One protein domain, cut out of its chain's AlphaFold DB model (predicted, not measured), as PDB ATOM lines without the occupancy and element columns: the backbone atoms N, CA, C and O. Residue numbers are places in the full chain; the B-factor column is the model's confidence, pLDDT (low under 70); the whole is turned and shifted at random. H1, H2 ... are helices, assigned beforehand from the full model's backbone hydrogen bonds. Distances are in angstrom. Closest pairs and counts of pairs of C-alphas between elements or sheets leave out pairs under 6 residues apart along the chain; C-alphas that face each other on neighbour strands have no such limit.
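This is residues 277 to 377 of the 606 residues of an uncharacterized protein of Nitrospiraceae bacterium (UniProt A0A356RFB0). The long helix H2 and the shorter H3 make a loose helical hairpin shaped like a narrow V, and the small helix H1 lies near H3 without touching either helix. A long stretch with no named element, residues 324 to 361, folds back from the end of H2 and loops out to the far side of the domain before it enters H3; residues 323 to 329 stick out. The printed part has 101 residues, with three named helices in the order H1, H2, H3 and no named strand; the class is all helix, though under half of the residues, 42 of 101, are in named elements. The whole is only just loose, close to compact, with a radius of gyration of the C-alphas of 15.6 A and spans of 45 by 38 by 25 A.

The printed part begins at Phe 277, and H1, residues 281 to 288, is 10.5 A from first to last C-alpha; its C-alpha 281 is at (-41.935, 5.271, -32.727). Residues 289 to 300 lead to H2, residues 301 to 323, which is 33.9 A long from first to last C-alpha and ends with C-alpha 323 at (-64.082, 16.004, -25.865). After residues 324 to 361 comes H3, residues 362 to 372, 15.3 A from first to last C-alpha, with C-alpha 372 at (-38.154, 18.637, -22.869). Residues 373 to 377 follow it.

H1 touches no helix. H1 and H3 are near each other, with 5 pairs of C-alphas within 10 A, while H1 and H2 are apart. H2 touches H3 with residues 305 to 309 alone; the closest C-alphas of the two helices are those of Leu 309 and Phe 372, 7.0 A apart. H2 and H3 are a helical hairpin and run opposite ways at a shallow tilt of 34 degrees, only just short of steep. Their centres are 11.7 A apart. In H1, H2 and H3 every backbone O i to N i+4 pair is within hydrogen-bond range.

The two C-alphas farthest apart in the domain are those of Pro 327 and Phe 353, 47.1 A, both in the stretch between H2 and H3. The C-alphas of the first and last printed residues, Phe 277 and Arg 377, are 31.5 A apart. The printed part has no cut. Both links are long: 12 residues from H1 to H2 and 38 residues from H2 to H3. The mean pLDDT of the printed part is 87.6; the model's confidence is low, under 70, at residues 319 to 335 and 376 to 377.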
ATOM      1  N   PHE A 277     -34.849  11.160 -39.610       96.00
ATOM      2  CA  PHE A 277     -35.078   9.826 -39.057       96.00
ATOM      3  C   PHE A 277     -36.559   9.434 -39.176       96.00
ATOM      4  O   PHE A 277     -37.455  10.295 -39.147       96.00
ATOM      5  N   ASN A 278     -36.811   8.145 -39.383       95.00
ATOM      6  CA  ASN A 278     -38.093   7.654 -39.889       95.00
ATOM      7  C   ASN A 278     -38.537   6.287 -39.326       95.00
ATOM      8  O   ASN A 278     -39.691   5.924 -39.583       95.00
ATOM      9  N   LEU A 279     -37.691   5.558 -38.581       95.56
ATOM     10  CA  LEU A 279     -37.999   4.194 -38.122       95.56
ATOM     11  C   LEU A 279     -38.351   4.071 -36.633       95.56
ATOM     12  O   LEU A 279     -38.990   3.091 -36.264       95.56
ATOM     13  N   SER A 280     -38.030   5.047 -35.773       97.94
ATOM     14  CA  SER A 280     -38.434   4.965 -34.357       97.94
ATOM     15  C   SER A 280     -39.910   5.349 -34.137       97.94
ATOM     16  O   SER A 280     -40.448   6.191 -34.871       97.94
ATOM     17  N   PRO A 281     -40.588   4.832 -33.089       98.69
ATOM     18  CA  PRO A 281     -41.935   5.271 -32.727       98.69
ATOM     19  C   PRO A 281     -42.055   6.788 -32.523       98.69
ATOM     20  O   PRO A 281     -43.065   7.384 -32.906       98.69
ATOM     21  N   TYR A 282     -41.023   7.433 -31.966       98.62
ATOM     22  CA  TYR A 282     -40.947   8.891 -31.852       98.62
ATOM     23  C   TYR A 282     -40.945   9.585 -33.218       98.62
ATOM     24  O   TYR A 282     -41.696  10.540 -33.426       98.62
ATOM     25  N   ASP A 283     -40.140   9.108 -34.167       98.44
ATOM     26  CA  ASP A 283     -40.050   9.718 -35.494       98.44
ATOM     27  C   ASP A 283     -41.357   9.535 -36.285       98.44
ATOM     28  O   ASP A 283     -41.829  10.471 -36.943       98.44
ATOM     29  N   VAL A 284     -42.001   8.367 -36.155       98.31
ATOM     30  CA  VAL A 284     -43.339   8.110 -36.708       98.31
ATOM     31  C   VAL A 284     -44.371   9.043 -36.069       98.31
ATOM     32  O   VAL A 284     -45.157   9.652 -36.795       98.31
ATOM     33  N   PHE A 285     -44.340   9.234 -34.745       98.44
ATOM     34  CA  PHE A 285     -45.226  10.168 -34.042       98.44
ATOM     35  C   PHE A 285     -45.083  11.601 -34.566       98.44
ATOM     36  O   PHE A 285     -46.092  12.268 -34.811       98.44
ATOM     37  N   LEU A 286     -43.848  12.070 -34.780       98.38
ATOM     38  CA  LEU A 286     -43.623  13.389 -35.366       98.38
ATOM     39  C   LEU A 286     -44.205  13.480 -36.781       98.38
ATOM     40  O   LEU A 286     -44.890  14.452 -37.100       98.38
ATOM     41  N   LYS A 287     -43.973  12.458 -37.612       97.25
ATOM     42  CA  LYS A 287     -44.431  12.420 -39.005       97.25
ATOM     43  C   LYS A 287     -45.957  12.442 -39.124       97.25
ATOM     44  O   LYS A 287     -46.484  13.244 -39.889       97.25
ATOM     45  N   ILE A 288     -46.680  11.602 -38.376       96.06
ATOM     46  CA  ILE A 288     -48.152  11.502 -38.492       96.06
ATOM     47  C   ILE A 288     -48.888  12.742 -37.962       96.06
ATOM     48  O   ILE A 288     -50.024  12.997 -38.357       96.06
ATOM     49  N   ASN A 289     -48.243  13.521 -37.088       95.94
ATOM     50  CA  ASN A 289     -48.789  14.758 -36.526       95.94
ATOM     51  C   ASN A 289     -48.301  16.028 -37.250       95.94
ATOM     52  O   ASN A 289     -48.557  17.126 -36.756       95.94
ATOM     53  N   ASP A 290     -47.597  15.895 -38.383       95.38
ATOM     54  CA  ASP A 290     -47.014  17.018 -39.140       95.38
ATOM     55  C   ASP A 290     -46.124  17.936 -38.271       95.38
ATOM     56  O   ASP A 290     -46.128  19.164 -38.373       95.38
ATOM     57  N   LEU A 291     -45.371  17.326 -37.350       96.88
ATOM     58  CA  LEU A 291     -44.448  18.022 -36.458       96.88
ATOM     59  C   LEU A 291     -43.048  18.122 -37.090       96.88
ATOM     60  O   LEU A 291     -42.614  17.226 -37.819       96.88
ATOM     61  N   PRO A 292     -42.281  19.185 -36.787       96.62
ATOM     62  CA  PRO A 292     -40.946  19.369 -37.334       96.62
ATOM     63  C   PRO A 292     -39.996  18.284 -36.809       96.62
ATOM     64  O   PRO A 292     -39.858  18.092 -35.600       96.62
ATOM     65  N   ARG A 293     -39.298  17.611 -37.727       97.25
ATOM     66  CA  ARG A 293     -38.333  16.532 -37.434       97.25
ATOM     67  C   ARG A 293     -36.871  16.995 -37.423       97.25
ATOM     68  O   ARG A 293     -35.990  16.255 -37.003       97.25
ATOM     69  N   GLN A 294     -36.623  18.241 -37.831       95.75
ATOM     70  CA  GLN A 294     -35.308  18.876 -37.892       95.75
ATOM     71  C   GLN A 294     -35.405  20.354 -37.467       95.75
ATOM     72  O   GLN A 294     -36.480  20.956 -37.596       95.75
ATOM     73  N   PRO A 295     -34.308  20.969 -36.985       96.06
ATOM     74  CA  PRO A 295     -34.238  22.413 -36.788       96.06
ATOM     75  C   PRO A 295     -34.411  23.177 -38.102       96.06
ATOM     76  O   PRO A 295     -33.901  22.770 -39.148       96.06
ATOM     77  N   ASP A 296     -35.058  24.341 -38.039       95.44
ATOM     78  CA  ASP A 296     -35.098  25.240 -39.190       95.44
ATOM     79  C   ASP A 296     -33.694  25.799 -39.473       95.44
ATOM     80  O   ASP A 296     -32.797  25.814 -38.622       95.44
ATOM     81  N   LYS A 297     -33.487  26.336 -40.679       94.00
ATOM     82  CA  LYS A 297     -32.215  26.970 -41.037       94.00
ATOM     83  C   LYS A 297     -31.854  28.062 -40.017       94.00
ATOM     84  O   LYS A 297     -32.614  29.010 -39.829       94.00
ATOM     85  N   TRP A 298     -30.663  27.951 -39.418       92.69
ATOM     86  CA  TRP A 298     -30.136  28.836 -38.358       92.69
ATOM     87  C   TRP A 298     -30.832  28.732 -36.994       92.69
ATOM     88  O   TRP A 298     -30.507  29.492 -36.078       92.69
ATOM     89  N   GLU A 299     -31.767  27.802 -36.824       95.06
ATOM     90  CA  GLU A 299     -32.374  27.527 -35.533       95.06
ATOM     91  C   GLU A 299     -31.437  26.658 -34.689       95.06
ATOM     92  O   GLU A 299     -30.982  25.596 -35.107       95.06
ATOM     93  N   SER A 300     -31.135  27.097 -33.465       92.94
ATOM     94  CA  SER A 300     -30.383  26.244 -32.538       92.94
ATOM     95  C   SER A 300     -31.216  25.011 -32.151       92.94
ATOM     96  O   SER A 300     -32.423  25.177 -31.931       92.94
ATOM     97  N   PRO A 301     -30.601  23.843 -31.893       93.75
ATOM     98  CA  PRO A 301     -31.322  22.648 -31.436       93.75
ATOM     99  C   PRO A 301     -32.228  22.897 -30.217       93.75
ATOM    100  O   PRO A 301     -33.352  22.408 -30.140       93.75
ATOM    101  N   HIS A 302     -31.806  23.763 -29.290       92.62
ATOM    102  CA  HIS A 302     -32.609  24.158 -28.128       92.62
ATOM    103  C   HIS A 302     -33.873  24.959 -28.491       92.62
ATOM    104  O   HIS A 302     -34.891  24.857 -27.808       92.62
ATOM    105  N   SER A 303     -33.805  25.815 -29.515       94.31
ATOM    106  CA  SER A 303     -34.967  26.579 -29.988       94.31
ATOM    107  C   SER A 303     -35.937  25.683 -30.744       94.31
ATOM    108  O   SER A 303     -37.123  25.731 -30.427       94.31
ATOM    109  N   TYR A 304     -35.414  24.797 -31.597       96.69
ATOM    110  CA  TYR A 304     -36.183  23.743 -32.257       96.69
ATOM    111  C   TYR A 304     -36.973  22.918 -31.238       96.69
ATOM    112  O   TYR A 304     -38.191  22.815 -31.316       96.69
ATOM    113  N   THR A 305     -36.298  22.444 -30.193       96.25
ATOM    114  CA  THR A 305     -36.914  21.639 -29.131       96.25
ATOM    115  C   THR A 305     -38.042  22.382 -28.403       96.25
ATOM    116  O   THR A 305     -39.101  21.817 -28.133       96.25
ATOM    117  N   ARG A 306     -37.853  23.676 -28.099       94.31
ATOM    118  CA  ARG A 306     -38.899  24.508 -27.475       94.31
ATOM    119  C   ARG A 306     -40.088  24.730 -28.406       94.31
ATOM    120  O   ARG A 306     -41.224  24.679 -27.941       94.31
ATOM    121  N   ARG A 307     -39.832  24.982 -29.692       95.81
ATOM    122  CA  ARG A 307     -40.865  25.131 -30.724       95.81
ATOM    123  C   ARG A 307     -41.660  23.836 -30.886       95.81
ATOM    124  O   ARG A 307     -42.886  23.884 -30.866       95.81
ATOM    125  N   LEU A 308     -40.980  22.694 -30.947       97.31
ATOM    126  CA  LEU A 308     -41.601  21.375 -31.018       97.31
ATOM    127  C   LEU A 308     -42.502  21.111 -29.799       97.31
ATOM    128  O   LEU A 308     -43.667  20.764 -29.969       97.31
ATOM    129  N   LEU A 309     -42.024  21.377 -28.576       95.75
ATOM    130  CA  LEU A 309     -42.846  21.236 -27.366       95.75
ATOM    131  C   LEU A 309     -44.107  22.115 -27.405       95.75
ATOM    132  O   LEU A 309     -45.178  21.667 -27.005       95.75
ATOM    133  N   GLN A 310     -43.992  23.357 -27.886       94.50
ATOM    134  CA  GLN A 310     -45.135  24.270 -28.016       94.50
ATOM    135  C   GLN A 310     -46.174  23.755 -29.016       94.50
ATOM    136  O   GLN A 310     -47.370  23.845 -28.748       94.50
ATOM    137  N   GLN A 311     -45.736  23.197 -30.147       95.06
ATOM    138  CA  GLN A 311     -46.639  22.621 -31.146       95.06
ATOM    139  C   GLN A 311     -47.337  21.362 -30.622       95.06
ATOM    140  O   GLN A 311     -48.551  21.236 -30.766       95.06
ATOM    141  N   ILE A 312     -46.614  20.491 -29.914       94.69
ATOM    142  CA  ILE A 312     -47.193  19.318 -29.243       94.69
ATOM    143  C   ILE A 312     -48.265  19.738 -28.223       94.69
ATOM    144  O   ILE A 312     -49.364  19.190 -28.209       94.69
ATOM    145  N   GLN A 313     -47.976  20.743 -27.390       92.81
ATOM    146  CA  GLN A 313     -48.936  21.268 -26.409       92.81
ATOM    147  C   GLN A 313     -50.172  21.891 -27.073       92.81
ATOM    148  O   GLN A 313     -51.276  21.785 -26.542       92.81
ATOM    149  N   PHE A 314     -50.003  22.527 -28.235       90.31
ATOM    150  CA  PHE A 314     -51.117  23.056 -29.014       90.31
ATOM    151  C   PHE A 314     -52.028  21.931 -29.529       90.31
ATOM    152  O   PHE A 314     -53.241  22.006 -29.322       90.31
ATOM    153  N   LEU A 315     -51.459  20.865 -30.106       89.38
ATOM    154  CA  LEU A 315     -52.213  19.686 -30.557       89.38
ATOM    155  C   LEU A 315     -52.983  19.018 -29.406       89.38
ATOM    156  O   LEU A 315     -54.178  18.758 -29.531       89.38
ATOM    157  N   GLU A 316     -52.334  18.826 -28.253       87.81
ATOM    158  CA  GLU A 316     -52.961  18.260 -27.047       87.81
ATOM    159  C   GLU A 316     -54.141  19.124 -26.554       87.81
ATOM    160  O   GLU A 316     -55.194  18.604 -26.182       87.81
ATOM    161  N   SER A 317     -54.004  20.455 -26.586       83.12
ATOM    162  CA  SER A 317     -55.078  21.365 -26.162       83.12
ATOM    163  C   SER A 317     -56.298  21.339 -27.091       83.12
ATOM    164  O   SER A 317     -57.431  21.470 -26.624       83.12
ATOM    165  N   ASN A 318     -56.081  21.130 -28.392       75.00
ATOM    166  CA  ASN A 318     -57.158  21.017 -29.370       75.00
ATOM    167  C   ASN A 318     -57.944  19.717 -29.182       75.00
ATOM    168  O   ASN A 318     -59.175  19.743 -29.208       75.00
ATOM    169  N   ASP A 319     -57.257  18.607 -28.909       69.00
ATOM    170  CA  ASP A 319     -57.891  17.317 -28.630       69.00
ATOM    171  C   ASP A 319     -58.821  17.378 -27.397       69.00
ATOM    172  O   ASP A 319     -59.981  16.958 -27.435       69.00
ATOM    173  N   GLN A 320     -58.392  18.056 -26.325       62.19
ATOM    174  CA  GLN A 320     -59.227  18.262 -25.129       62.19
ATOM    175  C   GLN A 320     -60.499  19.095 -25.395       62.19
ATOM    176  O   GLN A 320     -61.530  18.908 -24.730       62.19
ATOM    177  N   LEU A 321     -60.463  20.005 -26.377       57.81
ATOM    178  CA  LEU A 321     -61.626  20.794 -26.799       57.81
ATOM    179  C   LEU A 321     -62.636  19.964 -27.609       57.81
ATOM    180  O   LEU A 321     -63.836  20.239 -27.510       57.81
ATOM    181  N   HIS A 322     -62.192  18.934 -28.340       55.56
ATOM    182  CA  HIS A 322     -63.078  17.985 -29.027       55.56
ATOM    183  C   HIS A 322     -63.916  17.155 -28.042       55.56
ATOM    184  O   HIS A 322     -65.091  16.901 -28.306       55.56
ATOM    185  N   TYR A 323     -63.365  16.796 -26.875       51.56
ATOM    186  CA  TYR A 323     -64.082  16.004 -25.865       51.56
ATOM    187  C   TYR A 323     -65.094  16.825 -25.038       51.56
ATOM    188  O   TYR A 323     -66.073  16.290 -24.519       51.56
ATOM    189  N   SER A 324     -64.895  18.144 -24.933       54.00
ATOM    190  CA  SER A 324     -65.665  19.012 -24.024       54.00
ATOM    191  C   SER A 324     -66.861  19.734 -24.667       54.00
ATOM    192  O   SER A 324     -67.590  20.448 -23.974       54.00
ATOM    193  N   ARG A 325     -67.098  19.580 -25.981       49.44
ATOM    194  CA  ARG A 325     -68.200  20.250 -26.701       49.44
ATOM    195  C   ARG A 325     -69.144  19.261 -27.397       49.44
ATOM    196  O   ARG A 325     -68.876  18.777 -28.487       49.44
ATOM    197  N   TRP A 326     -70.332  19.090 -26.817       42.91
ATOM    198  CA  TRP A 326     -71.570  18.724 -27.522       42.91
ATOM    199  C   TRP A 326     -72.641  19.792 -27.210       42.91
ATOM    200  O   TRP A 326     -72.681  20.242 -26.064       42.91
ATOM    201  N   PRO A 327     -73.515  20.224 -28.151       53.84
ATOM    202  CA  PRO A 327     -73.676  19.822 -29.547       53.84
ATOM    203  C   PRO A 327     -73.257  20.969 -30.487       53.84
ATOM    204  O   PRO A 327     -74.079  21.782 -30.900       53.84
ATOM    205  N   PHE A 328     -71.978  21.063 -30.831       52.06
ATOM    206  CA  PHE A 328     -71.558  21.807 -32.017       52.06
ATOM    207  C   PHE A 328     -70.492  20.969 -32.701       52.06
ATOM    208  O   PHE A 328     -69.459  20.689 -32.100       52.06
ATOM    209  N   THR A 329     -70.782  20.535 -33.927       53.59
ATOM    210  CA  THR A 329     -69.823  19.874 -34.814       53.59
ATOM    211  C   THR A 329     -68.561  20.733 -34.873       53.59
ATOM    212  O   THR A 329     -68.658  21.885 -35.314       53.59
ATOM    213  N   PRO A 330     -67.406  20.229 -34.408       49.28
ATOM    214  CA  PRO A 330     -66.135  20.899 -34.630       49.28
ATOM    215  C   PRO A 330     -65.991  21.157 -36.132       49.28
ATOM    216  O   PRO A 330     -66.380  20.312 -36.942       49.28
ATOM    217  N   SER A 331     -65.473  22.323 -36.520       52.06
ATOM    218  CA  SER A 331     -64.991  22.505 -37.891       52.06
ATOM    219  C   SER A 331     -64.035  21.355 -38.208       52.06
ATOM    220  O   SER A 331     -63.169  21.066 -37.384       52.06
ATOM    221  N   GLN A 332     -64.189  20.709 -39.364       55.22
ATOM    222  CA  GLN A 332     -63.406  19.533 -39.782       55.22
ATOM    223  C   GLN A 332     -61.884  19.788 -39.905       55.22
ATOM    224  O   GLN A 332     -61.150  18.866 -40.237       55.22
ATOM    225  N   ASP A 333     -61.411  20.998 -39.599       60.78
ATOM    226  CA  ASP A 333     -60.064  21.488 -39.899       60.78
ATOM    227  C   ASP A 333     -59.136  21.625 -38.670       60.78
ATOM    228  O   ASP A 333     -58.080  22.245 -38.780       60.78
ATOM    229  N   VAL A 334     -59.501  21.107 -37.486       58.56
ATOM    230  CA  VAL A 334     -58.603  21.130 -36.309       58.56
ATOM    231  C   VAL A 334     -57.991  19.739 -36.093       58.56
ATOM    232  O   VAL A 334     -58.734  18.806 -35.789       58.56
ATOM    233  N   PRO A 335     -56.665  19.570 -36.247       67.50
ATOM    234  CA  PRO A 335     -56.021  18.272 -36.082       67.50
ATOM    235  C   PRO A 335     -55.984  17.854 -34.604       67.50
ATOM    236  O   PRO A 335     -55.510  18.605 -33.746       67.50
ATOM    237  N   ALA A 336     -56.486  16.650 -34.324       79.25
ATOM    238  CA  ALA A 336     -56.304  15.949 -33.056       79.25
ATOM    239  C   ALA A 336     -54.942  15.242 -33.032       79.25
ATOM    240  O   ALA A 336     -54.407  14.885 -34.086       79.25
ATOM    241  N   ILE A 337     -54.393  15.030 -31.834       91.19
ATOM    242  CA  ILE A 337     -53.136  14.298 -31.668       91.19
ATOM    243  C   ILE A 337     -53.327  12.823 -32.044       91.19
ATOM    244  O   ILE A 337     -54.285  12.179 -31.619       91.19
ATOM    245  N   GLN A 338     -52.414  12.291 -32.849       94.31
ATOM    246  CA  GLN A 338     -52.406  10.893 -33.270       94.31
ATOM    247  C   GLN A 338     -51.283  10.144 -32.555       94.31
ATOM    248  O   GLN A 338     -50.168  10.654 -32.435       94.31
ATOM    249  N   PHE A 339     -51.580   8.931 -32.092       97.12
ATOM    250  CA  PHE A 339     -50.623   8.049 -31.427       97.12
ATOM    251  C   PHE A 339     -50.204   6.900 -32.341       97.12
ATOM    252  O   PHE A 339     -50.901   6.553 -33.296       97.12
ATOM    253  N   VAL A 340     -49.045   6.322 -32.037       98.06
ATOM    254  CA  VAL A 340     -48.462   5.206 -32.780       98.06
ATOM    255  C   VAL A 340     -48.738   3.917 -32.014       98.06
ATOM    256  O   VAL A 340     -48.323   3.778 -30.864       98.06
ATOM    257  N   GLU A 341     -49.432   2.978 -32.651       95.31
ATOM    258  CA  GLU A 341     -49.769   1.663 -32.074       95.31
ATOM    259  C   GLU A 341     -49.147   0.495 -32.848       95.31
ATOM    260  O   GLU A 341     -49.237  -0.649 -32.413       95.31
ATOM    261  N   ARG A 342     -48.555   0.774 -34.016       96.00
ATOM    262  CA  ARG A 342     -47.929  -0.225 -34.881       96.00
ATOM    263  C   ARG A 342     -46.795   0.380 -35.698       96.00
ATOM    264  O   ARG A 342     -46.884   1.540 -36.107       96.00
ATOM    265  N   ASN A 343     -45.786  -0.429 -35.980       96.12
ATOM    266  CA  ASN A 343     -44.723  -0.119 -36.922       96.12
ATOM    267  C   ASN A 343     -45.305  -0.048 -38.348       96.12
ATOM    268  O   ASN A 343     -45.922  -1.014 -38.800       96.12
ATOM    269  N   PRO A 344     -45.184   1.086 -39.060       94.50
ATOM    270  CA  PRO A 344     -45.664   1.190 -40.435       94.50
ATOM    271  C   PRO A 344     -44.756   0.479 -41.451       94.50
ATOM    272  O   PRO A 344     -45.162   0.348 -42.605       94.50
ATOM    273  N   HIS A 345     -43.562   0.044 -41.038       92.19
ATOM    274  CA  HIS A 345     -42.537  -0.544 -41.906       92.19
ATOM    275  C   HIS A 345     -42.454  -2.072 -41.815       92.19
ATOM    276  O   HIS A 345     -41.735  -2.686 -42.594       92.19
ATOM    277  N   THR A 346     -43.221  -2.703 -40.920       92.50
ATOM    278  CA  THR A 346     -43.314  -4.166 -40.800       92.50
ATOM    279  C   THR A 346     -44.750  -4.642 -41.016       92.50
ATOM    280  O   THR A 346     -45.722  -3.939 -40.717       92.50
ATOM    281  N   GLU A 347     -44.914  -5.851 -41.564       92.62
ATOM    282  CA  GLU A 347     -46.244  -6.402 -41.863       92.62
ATOM    283  C   GLU A 347     -47.074  -6.629 -40.592       92.62
ATOM    284  O   GLU A 347     -48.271  -6.315 -40.555       92.62
ATOM    285  N   ASP A 348     -46.435  -7.141 -39.539       95.06
ATOM    286  CA  ASP A 348     -47.063  -7.461 -38.257       95.06
ATOM    287  C   ASP A 348     -47.190  -6.245 -37.322       95.06
ATOM    288  O   ASP A 348     -47.950  -6.288 -36.353       95.06
ATOM    289  N   GLY A 349     -46.519  -5.138 -37.650       95.75
ATOM    290  CA  GLY A 349     -46.557  -3.895 -36.895       95.75
ATOM    291  C   GLY A 349     -45.692  -3.881 -35.636       95.75
ATOM    292  O   GLY A 349     -45.876  -2.976 -34.820       95.75
ATOM    293  N   ASN A 350     -44.774  -4.834 -35.460       96.44
ATOM    294  CA  ASN A 350     -43.872  -4.891 -34.308       96.44
ATOM    295  C   ASN A 350     -42.442  -4.474 -34.680       96.44
ATOM    296  O   ASN A 350     -42.139  -4.217 -35.849       96.44
ATOM    297  N   PHE A 351     -41.580  -4.379 -33.665       95.62
ATOM    298  CA  PHE A 351     -40.135  -4.458 -33.873       95.62
ATOM    299  C   PHE A 351     -39.746  -5.891 -34.239       95.62
ATOM    300  O   PHE A 351     -40.366  -6.843 -33.758       95.62
ATOM    301  N   GLN A 352     -38.707  -6.037 -35.052       91.62
ATOM    302  CA  GLN A 352     -38.111  -7.325 -35.383       91.62
ATOM    303  C   GLN A 352     -37.111  -7.776 -34.313       91.62
ATOM    304  O   GLN A 352     -37.082  -8.959 -33.972       91.62
ATOM    305  N   PHE A 353     -36.318  -6.847 -33.766       91.69
ATOM    306  CA  PHE A 353     -35.175  -7.174 -32.908       91.69
ATOM    307  C   PHE A 353     -35.275  -6.620 -31.483       91.69
ATOM    308  O   PHE A 353     -34.404  -6.878 -30.649       91.69
ATOM    309  N   HIS A 354     -36.334  -5.869 -31.172       93.06
ATOM    310  CA  HIS A 354     -36.617  -5.392 -29.816       93.06
ATOM    311  C   HIS A 354     -37.787  -6.144 -29.182       93.06
ATOM    312  O   HIS A 354     -38.846  -6.285 -29.785       93.06
ATOM    313  N   ASP A 355     -37.648  -6.502 -27.904       89.75
ATOM    314  CA  ASP A 355     -38.714  -7.155 -27.122       89.75
ATOM    315  C   ASP A 355     -39.874  -6.212 -26.739       89.75
ATOM    316  O   ASP A 355     -40.916  -6.643 -26.236       89.75
ATOM    317  N   GLN A 356     -39.698  -4.901 -26.915       93.75
ATOM    318  CA  GLN A 356     -40.715  -3.906 -26.578       93.75
ATOM    319  C   GLN A 356     -41.784  -3.780 -27.672       93.75
ATOM    320  O   GLN A 356     -41.552  -4.077 -28.838       93.75
ATOM    321  N   SER A 357     -42.956  -3.247 -27.328       95.88
ATOM    322  CA  SER A 357     -43.963  -2.890 -28.335       95.88
ATOM    323  C   SER A 357     -43.560  -1.641 -29.126       95.88
ATOM    324  O   SER A 357     -43.035  -0.682 -28.556       95.88
ATOM    325  N   PHE A 358     -43.878  -1.607 -30.422       98.06
ATOM    326  CA  PHE A 358     -43.693  -0.419 -31.258       98.06
ATOM    327  C   PHE A 358     -44.801   0.605 -30.982       98.06
ATOM    328  O   PHE A 358     -45.879   0.555 -31.578       98.06
ATOM    329  N   THR A 359     -44.572   1.524 -30.042       97.69
ATOM    330  CA  THR A 359     -45.603   2.491 -29.651       97.69
ATOM    331  C   THR A 359     -45.067   3.865 -29.268       97.69
ATOM    332  O   THR A 359     -43.968   4.016 -28.737       97.69
ATOM    333  N   PHE A 360     -45.893   4.873 -29.535       98.62
ATOM    334  CA  PHE A 360     -45.787   6.211 -28.976       98.62
ATOM    335  C   PHE A 360     -47.194   6.660 -28.578       98.62
ATOM    336  O   PHE A 360     -47.972   7.111 -29.424       98.62
ATOM    337  N   GLY A 361     -47.530   6.494 -27.302       97.94
ATOM    338  CA  GLY A 361     -48.835   6.768 -26.719       97.94
ATOM    339  C   GLY A 361     -48.814   7.893 -25.675       97.94
ATOM    340  O   GLY A 361     -47.869   8.685 -25.582       97.94
ATOM    341  N   PRO A 362     -49.867   7.987 -24.839       97.50
ATOM    342  CA  PRO A 362     -49.962   9.003 -23.789       97.50
ATOM    343  C   PRO A 362     -48.825   8.955 -22.755       97.50
ATOM    344  O   PRO A 362     -48.460   9.991 -22.189       97.50
ATOM    345  N   GLN A 363     -48.268   7.771 -22.481       98.12
ATOM    346  CA  GLN A 363     -47.184   7.608 -21.511       98.12
ATOM    347  C   GLN A 363     -45.854   8.135 -22.065       98.12
ATOM    348  O   GLN A 363     -45.172   8.899 -21.376       98.12
ATOM    349  N   GLU A 364     -45.527   7.803 -23.311       98.75
ATOM    350  CA  GLU A 364     -44.357   8.296 -24.042       98.75
ATOM    351  C   GLU A 364     -44.452   9.813 -24.222       98.75
ATOM    352  O   GLU A 364     -43.490  10.531 -23.957       98.75
ATOM    353  N   LEU A 365     -45.640  10.335 -24.547       98.56
ATOM    354  CA  LEU A 365     -45.888  11.775 -24.625       98.56
ATOM    355  C   LEU A 365     -45.653  12.483 -23.279       98.56
ATOM    356  O   LEU A 365     -45.043  13.558 -23.237       98.56
ATOM    357  N   LYS A 366     -46.103  11.894 -22.161       98.50
ATOM    358  CA  LYS A 366     -45.798  12.411 -20.815       98.50
ATOM    359  C   LYS A 366     -44.282  12.433 -20.581       98.50
ATOM    360  O   LYS A 366     -43.767  13.434 -20.079       98.50
ATOM    361  N   GLY A 367     -43.578  11.373 -20.973       98.75
ATOM    362  CA  GLY A 367     -42.121  11.270 -20.894       98.75
ATOM    363  C   GLY A 367     -41.389  12.327 -21.711       98.75
ATOM    364  O   GLY A 367     -40.526  13.019 -21.174       98.75
ATOM    365  N   LEU A 368     -41.792  12.524 -22.969       98.75
ATOM    366  CA  LEU A 368     -41.268  13.560 -23.862       98.75
ATOM    367  C   LEU A 368     -41.406  14.938 -23.218       98.75
ATOM    368  O   LEU A 368     -40.447  15.710 -23.168       98.75
ATOM    369  N   LYS A 369     -42.586  15.250 -22.667       98.06
ATOM    370  CA  LYS A 369     -42.832  16.532 -21.993       98.06
ATOM    371  C   LYS A 369     -41.902  16.714 -20.793       98.06
ATOM    372  O   LYS A 369     -41.333  17.795 -20.650       98.06
ATOM    373  N   ILE A 370     -41.695  15.683 -19.971       98.38
ATOM    374  CA  ILE A 370     -40.738  15.724 -18.851       98.38
ATOM    375  C   ILE A 370     -39.313  15.961 -19.371       98.38
ATOM    376  O   ILE A 370     -38.626  16.860 -18.884       98.38
ATOM    377  N   PHE A 371     -38.894  15.213 -20.396       98.62
ATOM    378  CA  PHE A 371     -37.568  15.304 -21.011       98.62
ATOM    379  C   PHE A 371     -37.278  16.717 -21.551       98.62
ATOM    380  O   PHE A 371     -36.196  17.270 -21.332       98.62
ATOM    381  N   PHE A 372     -38.266  17.329 -22.214       97.69
ATOM    382  CA  PHE A 372     -38.154  18.637 -22.869       97.69
ATOM    383  C   PHE A 372     -38.331  19.807 -21.893       97.69
ATOM    384  O   PHE A 372     -37.929  20.936 -22.193       97.69
ATOM    385  N   THR A 373     -38.927  19.576 -20.721       94.81
ATOM    386  CA  THR A 373     -39.197  20.643 -19.758       94.81
ATOM    387  C   THR A 373     -37.903  21.123 -19.102       94.81
ATOM    388  O   THR A 373     -37.167  20.361 -18.478       94.81
ATOM    389  N   GLN A 374     -37.658  22.431 -19.199       90.25
ATOM    390  CA  GLN A 374     -36.585  23.148 -18.504       90.25
ATOM    391  C   GLN A 374     -37.188  24.031 -17.396       90.25
ATOM    392  O   GLN A 374     -38.342  24.455 -17.515       90.25
ATOM    393  N   PRO A 375     -36.440  24.385 -16.334       85.12
ATOM    394  CA  PRO A 375     -36.956  25.295 -15.319       85.12
ATOM    395  C   PRO A 375     -37.328  26.662 -15.906       85.12
ATOM    396  O   PRO A 375     -36.596  27.236 -16.719       85.12
ATOM    397  N   ALA A 376     -38.437  27.234 -15.432       69.50
ATOM    398  CA  ALA A 376     -38.837  28.593 -15.781       69.50
ATOM    399  C   ALA A 376     -37.764  29.604 -15.335       69.50
ATOM    400  O   ALA A 376     -37.601  29.874 -14.143       69.50
ATOM    401  N   ARG A 377     -37.034  30.191 -16.292       61.78
ATOM    402  CA  ARG A 377     -36.037  31.242 -16.032       61.78
ATOM    403  C   ARG A 377     -36.726  32.580 -15.747       61.78
ATOM    404  O   ARG A 377     -36.763  33.467 -16.593       61.78
TER     405      ARG A 377